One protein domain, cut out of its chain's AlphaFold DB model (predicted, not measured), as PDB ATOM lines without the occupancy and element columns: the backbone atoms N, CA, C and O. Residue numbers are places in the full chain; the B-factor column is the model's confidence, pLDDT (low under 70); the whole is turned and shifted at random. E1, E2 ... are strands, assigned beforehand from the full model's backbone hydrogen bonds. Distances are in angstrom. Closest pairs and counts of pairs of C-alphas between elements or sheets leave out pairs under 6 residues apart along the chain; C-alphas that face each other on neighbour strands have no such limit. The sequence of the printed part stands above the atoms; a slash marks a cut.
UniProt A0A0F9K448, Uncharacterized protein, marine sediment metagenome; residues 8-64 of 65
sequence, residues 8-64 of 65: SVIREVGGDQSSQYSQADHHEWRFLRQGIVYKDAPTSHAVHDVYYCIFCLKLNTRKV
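This is residues 8 to 64 of the 65 residues of an uncharacterized protein of marine sediment metagenome (UniProt A0A0F9K448). A strongly twisted ribbon of three antiparallel strands, E2, E3 and E4, makes one end of a long, thin shape, and at the other end residues 8 to 24 form a loop that folds back on itself, with E1 on its returning side. Residues 39 to 44, the tip of the E2 and E3 hairpin, stick out. The printed part has 57 residues with no named helix and four named strands, E1 to E4 in chain order; the class is all strand, though under half of the residues are in named elements. The sheet's order is E2, E3, E4, and the whole is extended, with a radius of gyration of the C-alphas of 17.0 A and spans of 56 by 19 by 13 A.

Start at C-alpha 8, at (171.459, 151.851, 118.179); residues 8 to 21 hold no named element. E1 is residues 22 to 24, 6.4 A long. Find C-alpha 29 at (157.949, 153.588, 117.114), where E2, residues 29 to 38, begins its 24.9 A. E3 is residues 45 to 53, 25.5 A. E4, residues 59 to 63, runs 13.7 A to C-alpha 63 at (148.346, 142.826, 122.457).

Residues 8 to 9 pair antiparallel with residues 22 to 23 of E1, which pairs with no named strand and is apart from E2, E3 and E4. E2 bends by 64 degrees at residue 32. E2 and E3 form an antiparallel hairpin at 156 degrees; look at N 35 and O 48, 2.7 A apart. The inner strand E3 and E4 form another at 145 degrees, with N 49 and O 62 at 2.8 A. E2, E3 and E4 are a meander, each strand the antiparallel neighbour of the one before.

The C-alphas farthest apart, of Asp 16 and Thr 43, are 56.3 A apart. The printed part has no cut, and no link between named strands is long. The mean pLDDT of the printed part is 75.1; look for values under 70 at residues 8 to 25 and 41 to 44.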
ATOM      1  N   SER A   8     170.204 151.994 118.920       65.44
ATOM      2  CA  SER A   8     171.459 151.851 118.179       65.44
ATOM      3  C   SER A   8     171.182 151.697 116.683       65.44
ATOM      4  O   SER A   8     170.513 150.752 116.257       65.44
ATOM      5  N   VAL A   9     171.701 152.625 115.874       66.31
ATOM      6  CA  VAL A   9     171.662 152.538 114.412       66.31
ATOM      7  C   VAL A   9     173.082 152.337 113.894       66.31
ATOM      8  O   VAL A   9     173.982 153.128 114.170       66.31
ATOM      9  N   ILE A  10     173.288 151.270 113.126       59.53
ATOM     10  CA  ILE A  10     174.509 151.076 112.342       59.53
ATOM     11  C   ILE A  10     174.149 151.481 110.912       59.53
ATOM     12  O   ILE A  10     173.398 150.772 110.247       59.53
ATOM     13  N   ARG A  11     174.618 152.648 110.458       56.34
ATOM     14  CA  ARG A  11     174.515 153.054 109.050       56.34
ATOM     15  C   ARG A  11     175.908 153.006 108.439       56.34
ATOM     16  O   ARG A  11     176.782 153.756 108.860       56.34
ATOM     17  N   GLU A  12     176.109 152.153 107.440       54.47
ATOM     18  CA  GLU A  12     177.229 152.319 106.515       54.47
ATOM     19  C   GLU A  12     176.885 153.483 105.587       54.47
ATOM     20  O   GLU A  12     176.149 153.338 104.612       54.47
ATOM     21  N   VAL A  13     177.367 154.676 105.927       53.09
ATOM     22  CA  VAL A  13     177.378 155.785 104.976       53.09
ATOM     23  C   VAL A  13     178.572 155.522 104.065       53.09
ATOM     24  O   VAL A  13     179.715 155.712 104.465       53.09
ATOM     25  N   GLY A  14     178.312 154.957 102.887       52.84
ATOM     26  CA  GLY A  14     179.353 154.630 101.918       52.84
ATOM     27  C   GLY A  14     180.140 155.877 101.515       52.84
ATOM     28  O   GLY A  14     179.586 156.786 100.902       52.84
ATOM     29  N   GLY A  15     181.426 155.894 101.865       53.88
ATOM     30  CA  GLY A  15     182.374 156.958 101.543       53.88
ATOM     31  C   GLY A  15     183.312 157.226 102.717       53.88
ATOM     32  O   GLY A  15     182.981 158.002 103.600       53.88
ATOM     33  N   ASP A  16     184.481 156.588 102.685       52.22
ATOM     34  CA  ASP A  16     185.580 156.658 103.656       52.22
ATOM     35  C   ASP A  16     185.407 155.942 105.009       52.22
ATOM     36  O   ASP A  16     184.355 155.893 105.635       52.22
ATOM     37  N   GLN A  17     186.511 155.316 105.424       51.66
ATOM     38  CA  GLN A  17     186.656 154.237 106.410       51.66
ATOM     39  C   GLN A  17     186.430 154.650 107.876       51.66
ATOM     40  O   GLN A  17     187.214 154.317 108.763       51.66
ATOM     41  N   SER A  18     185.334 155.337 108.172       49.56
ATOM     42  CA  SER A  18     184.876 155.499 109.549       49.56
ATOM     43  C   SER A  18     183.371 155.295 109.605       49.56
ATOM     44  O   SER A  18     182.588 156.191 109.310       49.56
ATOM     45  N   SER A  19     182.960 154.078 109.960       51.34
ATOM     46  CA  SER A  19     181.569 153.734 110.246       51.34
ATOM     47  C   SER A  19     181.075 154.605 111.405       51.34
ATOM     48  O   SER A  19     181.263 154.275 112.575       51.34
ATOM     49  N   GLN A  20     180.498 155.767 111.100       52.97
ATOM     50  CA  GLN A  20     179.951 156.656 112.114       52.97
ATOM     51  C   GLN A  20     178.667 156.035 112.671       52.97
ATOM     52  O   GLN A  20     177.613 156.031 112.034       52.97
ATOM     53  N   TYR A  21     178.762 155.495 113.882       55.34
ATOM     54  CA  TYR A  21     177.604 155.050 114.645       55.34
ATOM     55  C   TYR A  21     176.787 156.274 115.062       55.34
ATOM     56  O   TYR A  21     177.224 157.070 115.890       55.34
ATOM     57  N   SER A  22     175.587 156.420 114.507       58.25
ATOM     58  CA  SER A  22     174.602 157.378 115.010       58.25
ATOM     59  C   SER A  22     173.734 156.660 116.042       58.25
ATOM     60  O   SER A  22     172.997 155.729 115.723       58.25
ATOM     61  N   GLN A  23     173.863 157.047 117.312       59.50
ATOM     62  CA  GLN A  23     172.973 156.577 118.374       59.50
ATOM     63  C   GLN A  23     171.819 157.571 118.503       59.50
ATOM     64  O   GLN A  23     172.054 158.765 118.657       59.50
ATOM     65  N   ALA A  24     170.583 157.083 118.411       64.56
ATOM     66  CA  ALA A  24     169.409 157.850 118.799       64.56
ATOM     67  C   ALA A  24     169.092 157.527 120.263       64.56
ATOM     68  O   ALA A  24     169.026 156.359 120.657       64.56
ATOM     69  N   ASP A  25     168.899 158.563 121.077       67.12
ATOM     70  CA  ASP A  25     168.711 158.404 122.524       67.12
ATOM     71  C   ASP A  25     167.412 157.674 122.890       67.12
ATOM     72  O   ASP A  25     167.287 157.167 124.000       67.12
ATOM     73  N   HIS A  26     166.471 157.579 121.948       76.19
ATOM     74  CA  HIS A  26     165.182 156.920 122.118       76.19
ATOM     75  C   HIS A  26     164.760 156.175 120.845       76.19
ATOM     76  O   HIS A  26     165.199 156.475 119.731       76.19
ATOM     77  N   HIS A  27     163.863 155.203 121.003       82.31
ATOM     78  CA  HIS A  27     163.166 154.584 119.881       82.31
ATOM     79  C   HIS A  27     161.951 155.413 119.461       82.31
ATOM     80  O   HIS A  27     161.038 155.630 120.255       82.31
ATOM     81  N   GLU A  28     161.874 155.768 118.180       86.06
ATOM     82  CA  GLU A  28     160.642 156.284 117.584       86.06
ATOM     83  C   GLU A  28     159.867 155.140 116.917       86.06
ATOM     84  O   GLU A  28     160.242 154.655 115.847       86.06
ATOM     85  N   TRP A  29     158.800 154.685 117.576       88.44
ATOM     86  CA  TRP A  29     157.949 153.588 117.114       88.44
ATOM     87  C   TRP A  29     156.797 154.098 116.246       88.44
ATOM     88  O   TRP A  29     156.041 154.982 116.648       88.44
ATOM     89  N   ARG A  30     156.610 153.491 115.076       89.81
ATOM     90  CA  ARG A  30     155.484 153.739 114.172       89.81
ATOM     91  C   ARG A  30     154.650 152.479 114.025       89.81
ATOM     92  O   ARG A  30     155.186 151.374 114.003       89.81
ATOM     93  N   PHE A  31     153.334 152.647 113.939       91.62
ATOM     94  CA  PHE A  31     152.433 151.536 113.657       91.62
ATOM     95  C   PHE A  31     152.731 150.977 112.262       91.62
ATOM     96  O   PHE A  31     152.849 151.738 111.300       91.62
ATOM     97  N   LEU A  32     152.876 149.658 112.170       91.56
ATOM     98  CA  LEU A  32     153.083 148.951 110.911       91.56
ATOM     99  C   LEU A  32     151.777 148.327 110.426       91.56
ATOM    100  O   LEU A  32     151.333 148.598 109.315       91.56
ATOM    101  N   ARG A  33     151.205 147.439 111.244       92.38
ATOM    102  CA  ARG A  33     150.001 146.664 110.920       92.38
ATOM    103  C   ARG A  33     149.447 145.973 112.157       92.38
ATOM    104  O   ARG A  33     150.170 145.765 113.125       92.38
ATOM    105  N   GLN A  34     148.213 145.503 112.055       92.06
ATOM    106  CA  GLN A  34     147.624 144.572 113.009       92.06
ATOM    107  C   GLN A  34     147.876 143.127 112.546       92.06
ATOM    108  O   GLN A  34     147.777 142.819 111.357       92.06
ATOM    109  N   GLY A  35     148.259 142.249 113.467       85.69
ATOM    110  CA  GLY A  35     148.510 140.828 113.245       85.69
ATOM    111  C   GLY A  35     147.613 139.958 114.121       85.69
ATOM    112  O   GLY A  35     147.194 140.369 115.201       85.69
ATOM    113  N   ILE A  36     147.331 138.741 113.658       84.00
ATOM    114  CA  ILE A  36     146.533 137.752 114.387       84.00
ATOM    115  C   ILE A  36     147.424 136.542 114.644       84.00
ATOM    116  O   ILE A  36     147.975 135.968 113.704       84.00
ATOM    117  N   VAL A  37     147.571 136.160 115.911       79.12
ATOM    118  CA  VAL A  37     148.233 134.909 116.293       79.12
ATOM    119  C   VAL A  37     147.148 133.897 116.633       79.12
ATOM    120  O   VAL A  37     146.388 134.080 117.588       79.12
ATOM    121  N   TYR A  38     147.078 132.835 115.836       76.00
ATOM    122  CA  TYR A  38     146.242 131.675 116.118       76.00
ATOM    123  C   TYR A  38     146.956 130.820 117.162       76.00
ATOM    124  O   TYR A  38     148.097 130.411 116.946       76.00
ATOM    125  N   LYS A  39     146.318 130.584 118.310       72.62
ATOM    126  CA  LYS A  39     146.790 129.553 119.241       72.62
ATOM    127  C   LYS A  39     146.330 128.180 118.754       72.62
ATOM    128  O   LYS A  39     145.424 128.090 117.932       72.62
ATOM    129  N   ASP A  40     146.906 127.123 119.323       72.19
ATOM    130  CA  ASP A  40     146.632 125.716 118.980       72.19
ATOM    131  C   ASP A  40     145.146 125.299 119.081       72.19
ATOM    132  O   ASP A  40     144.771 124.216 118.641       72.19
ATOM    133  N   ALA A  41     144.276 126.157 119.634       69.44
ATOM    134  CA  ALA A  41     142.832 125.973 119.664       69.44
ATOM    135  C   ALA A  41     142.122 126.899 118.647       69.44
ATOM    136  O   ALA A  41     142.327 128.115 118.688       69.44
ATOM    137  N   PRO A  42     141.203 126.373 117.811       63.12
ATOM    138  CA  PRO A  42     140.576 127.101 116.696       63.12
ATOM    139  C   PRO A  42     139.735 128.325 117.101       63.12
ATOM    140  O   PRO A  42     139.363 129.127 116.250       63.12
ATOM    141  N   THR A  43     139.435 128.496 118.388       65.00
ATOM    142  CA  THR A  43     138.620 129.595 118.927       65.00
ATOM    143  C   THR A  43     139.418 130.647 119.695       65.00
ATOM    144  O   THR A  43     138.858 131.679 120.057       65.00
ATOM    145  N   SER A  44     140.719 130.441 119.930       68.69
ATOM    146  CA  SER A  44     141.557 131.400 120.657       68.69
ATOM    147  C   SER A  44     142.502 132.114 119.694       68.69
ATOM    148  O   SER A  44     143.545 131.588 119.308       68.69
ATOM    149  N   HIS A  45     142.133 133.335 119.312       75.44
ATOM    150  CA  HIS A  45     143.003 134.244 118.577       75.44
ATOM    151  C   HIS A  45     143.381 135.423 119.470       75.44
ATOM    152  O   HIS A  45     142.561 135.929 120.239       75.44
ATOM    153  N   ALA A  46     144.640 135.847 119.388       81.69
ATOM    154  CA  ALA A  46     145.096 137.086 119.996       81.69
ATOM    155  C   ALA A  46     145.437 138.073 118.884       81.69
ATOM    156  O   ALA A  46     146.195 137.755 117.962       81.69
ATOM    157  N   VAL A  47     144.843 139.260 118.965       87.31
ATOM    158  CA  VAL A  47     145.118 140.356 118.043       87.31
ATOM    159  C   VAL A  47     146.254 141.190 118.624       87.31
ATOM    160  O   VAL A  47     146.261 141.511 119.815       87.31
ATOM    161  N   HIS A  48     147.243 141.506 117.796       89.38
ATOM    162  CA  HIS A  48     148.415 142.272 118.191       89.38
ATOM    163  C   HIS A  48     148.665 143.416 117.215       89.38
ATOM    164  O   HIS A  48     148.681 143.207 116.005       89.38
ATOM    165  N   ASP A  49     148.947 144.603 117.730       92.81
ATOM    166  CA  ASP A  49     149.483 145.702 116.940       92.81
ATOM    167  C   ASP A  49     150.994 145.538 116.806       92.81
ATOM    168  O   ASP A  49     151.713 145.346 117.792       92.81
ATOM    169  N   VAL A  50     151.481 145.600 115.572       91.19
ATOM    170  CA  VAL A  50     152.900 145.543 115.228       91.19
ATOM    171  C   VAL A  50     153.392 146.962 114.991       91.19
ATOM    172  O   VAL A  50     152.830 147.701 114.182       91.19
ATOM    173  N   TYR A  51     154.481 147.316 115.655       91.69
ATOM    174  CA  TYR A  51     155.179 148.583 115.513       91.69
ATOM    175  C   TYR A  51     156.592 148.335 114.998       91.69
ATOM    176  O   TYR A  51     157.185 147.290 115.267       91.69
ATOM    177  N   TYR A  52     157.149 149.311 114.292       89.88
ATOM    178  CA  TYR A  52     158.548 149.307 113.882       89.88
ATOM    179  C   TYR A  52     159.233 150.589 114.336       89.88
ATOM    180  O   TYR A  52     158.609 151.648 114.385       89.88
ATOM    181  N   CYS A  53     160.512 150.502 114.688       87.62
ATOM    182  CA  CYS A  53     161.302 151.691 114.964       87.62
ATOM    183  C   CYS A  53     161.876 152.241 113.655       87.62
ATOM    184  O   CYS A  53     162.575 151.515 112.951       87.62
ATOM    185  N   ILE A  54     161.634 153.514 113.338       86.06
ATOM    186  CA  ILE A  54     162.105 154.109 112.070       86.06
ATOM    187  C   ILE A  54     163.635 154.208 111.975       86.06
ATOM    188  O   ILE A  54     164.190 154.335 110.887       86.06
ATOM    189  N   PHE A  55     164.320 154.155 113.117       82.62
ATOM    190  CA  PHE A  55     165.763 154.320 113.200       82.62
ATOM    191  C   PHE A  55     166.499 152.985 113.074       82.62
ATOM    192  O   PHE A  55     167.339 152.840 112.190       82.62
ATOM    193  N   CYS A  56     166.173 152.001 113.919       83.19
ATOM    194  CA  CYS A  56     166.859 150.702 113.947       83.19
ATOM    195  C   CYS A  56     166.103 149.563 113.252       83.19
ATOM    196  O   CYS A  56     166.577 148.430 113.273       83.19
ATOM    197  N   LEU A  57     164.920 149.833 112.684       83.38
ATOM    198  CA  LEU A  57     164.075 148.869 111.966       83.38
ATOM    199  C   LEU A  57     163.666 147.626 112.780       83.38
ATOM    200  O   LEU A  57     163.149 146.657 112.226       83.38
ATOM    201  N   LYS A  58     163.845 147.651 114.107       86.19
ATOM    202  CA  LYS A  58     163.342 146.608 115.008       86.19
ATOM    203  C   LYS A  58     161.818 146.602 115.004       86.19
ATOM    204  O   LYS A  58     161.196 147.659 114.902       86.19
ATOM    205  N   LEU A  59     161.237 145.417 115.175       88.31
ATOM    206  CA  LEU A  59     159.801 145.219 115.351       88.31
ATOM    207  C   LEU A  59     159.461 145.041 116.831       88.31
ATOM    208  O   LEU A  59     160.237 144.458 117.586       88.31
ATOM    209  N   ASN A  60     158.283 145.510 117.226       88.75
ATOM    210  CA  ASN A  60     157.702 145.253 118.538       88.75
ATOM    211  C   ASN A  60     156.200 144.977 118.394       88.75
ATOM    212  O   ASN A  60     155.557 145.502 117.488       88.75
ATOM    213  N   THR A  61     155.639 144.148 119.267       89.56
ATOM    214  CA  THR A  61     154.236 143.722 119.205       89.56
ATOM    215  C   THR A  61     153.533 144.000 120.521       89.56
ATOM    216  O   THR A  61     154.032 143.614 121.579       89.56
ATOM    217  N   ARG A  62     152.342 144.597 120.470       86.88
ATOM    218  CA  ARG A  62     151.496 144.831 121.645       86.88
ATOM    219  C   ARG A  62     150.167 144.119 121.465       86.88
ATOM    220  O   ARG A  62     149.587 144.180 120.393       86.88
ATOM    221  N   LYS A  63     149.685 143.422 122.493       85.94
ATOM    222  CA  LYS A  63     148.346 142.826 122.457       85.94
ATOM    223  C   LYS A  63     147.297 143.945 122.431       85.94
ATOM    224  O   LYS A  63     147.425 144.899 123.195       85.94
ATOM    225  N   VAL A  64     146.308 143.812 121.556       82.31
ATOM    226  CA  VAL A  64     145.104 144.650 121.548       82.31
ATOM    227  C   VAL A  64     144.139 144.022 122.554       82.31
ATOM    228  O   VAL A  64     143.841 142.829 122.441       82.31
TER     229      VAL A  64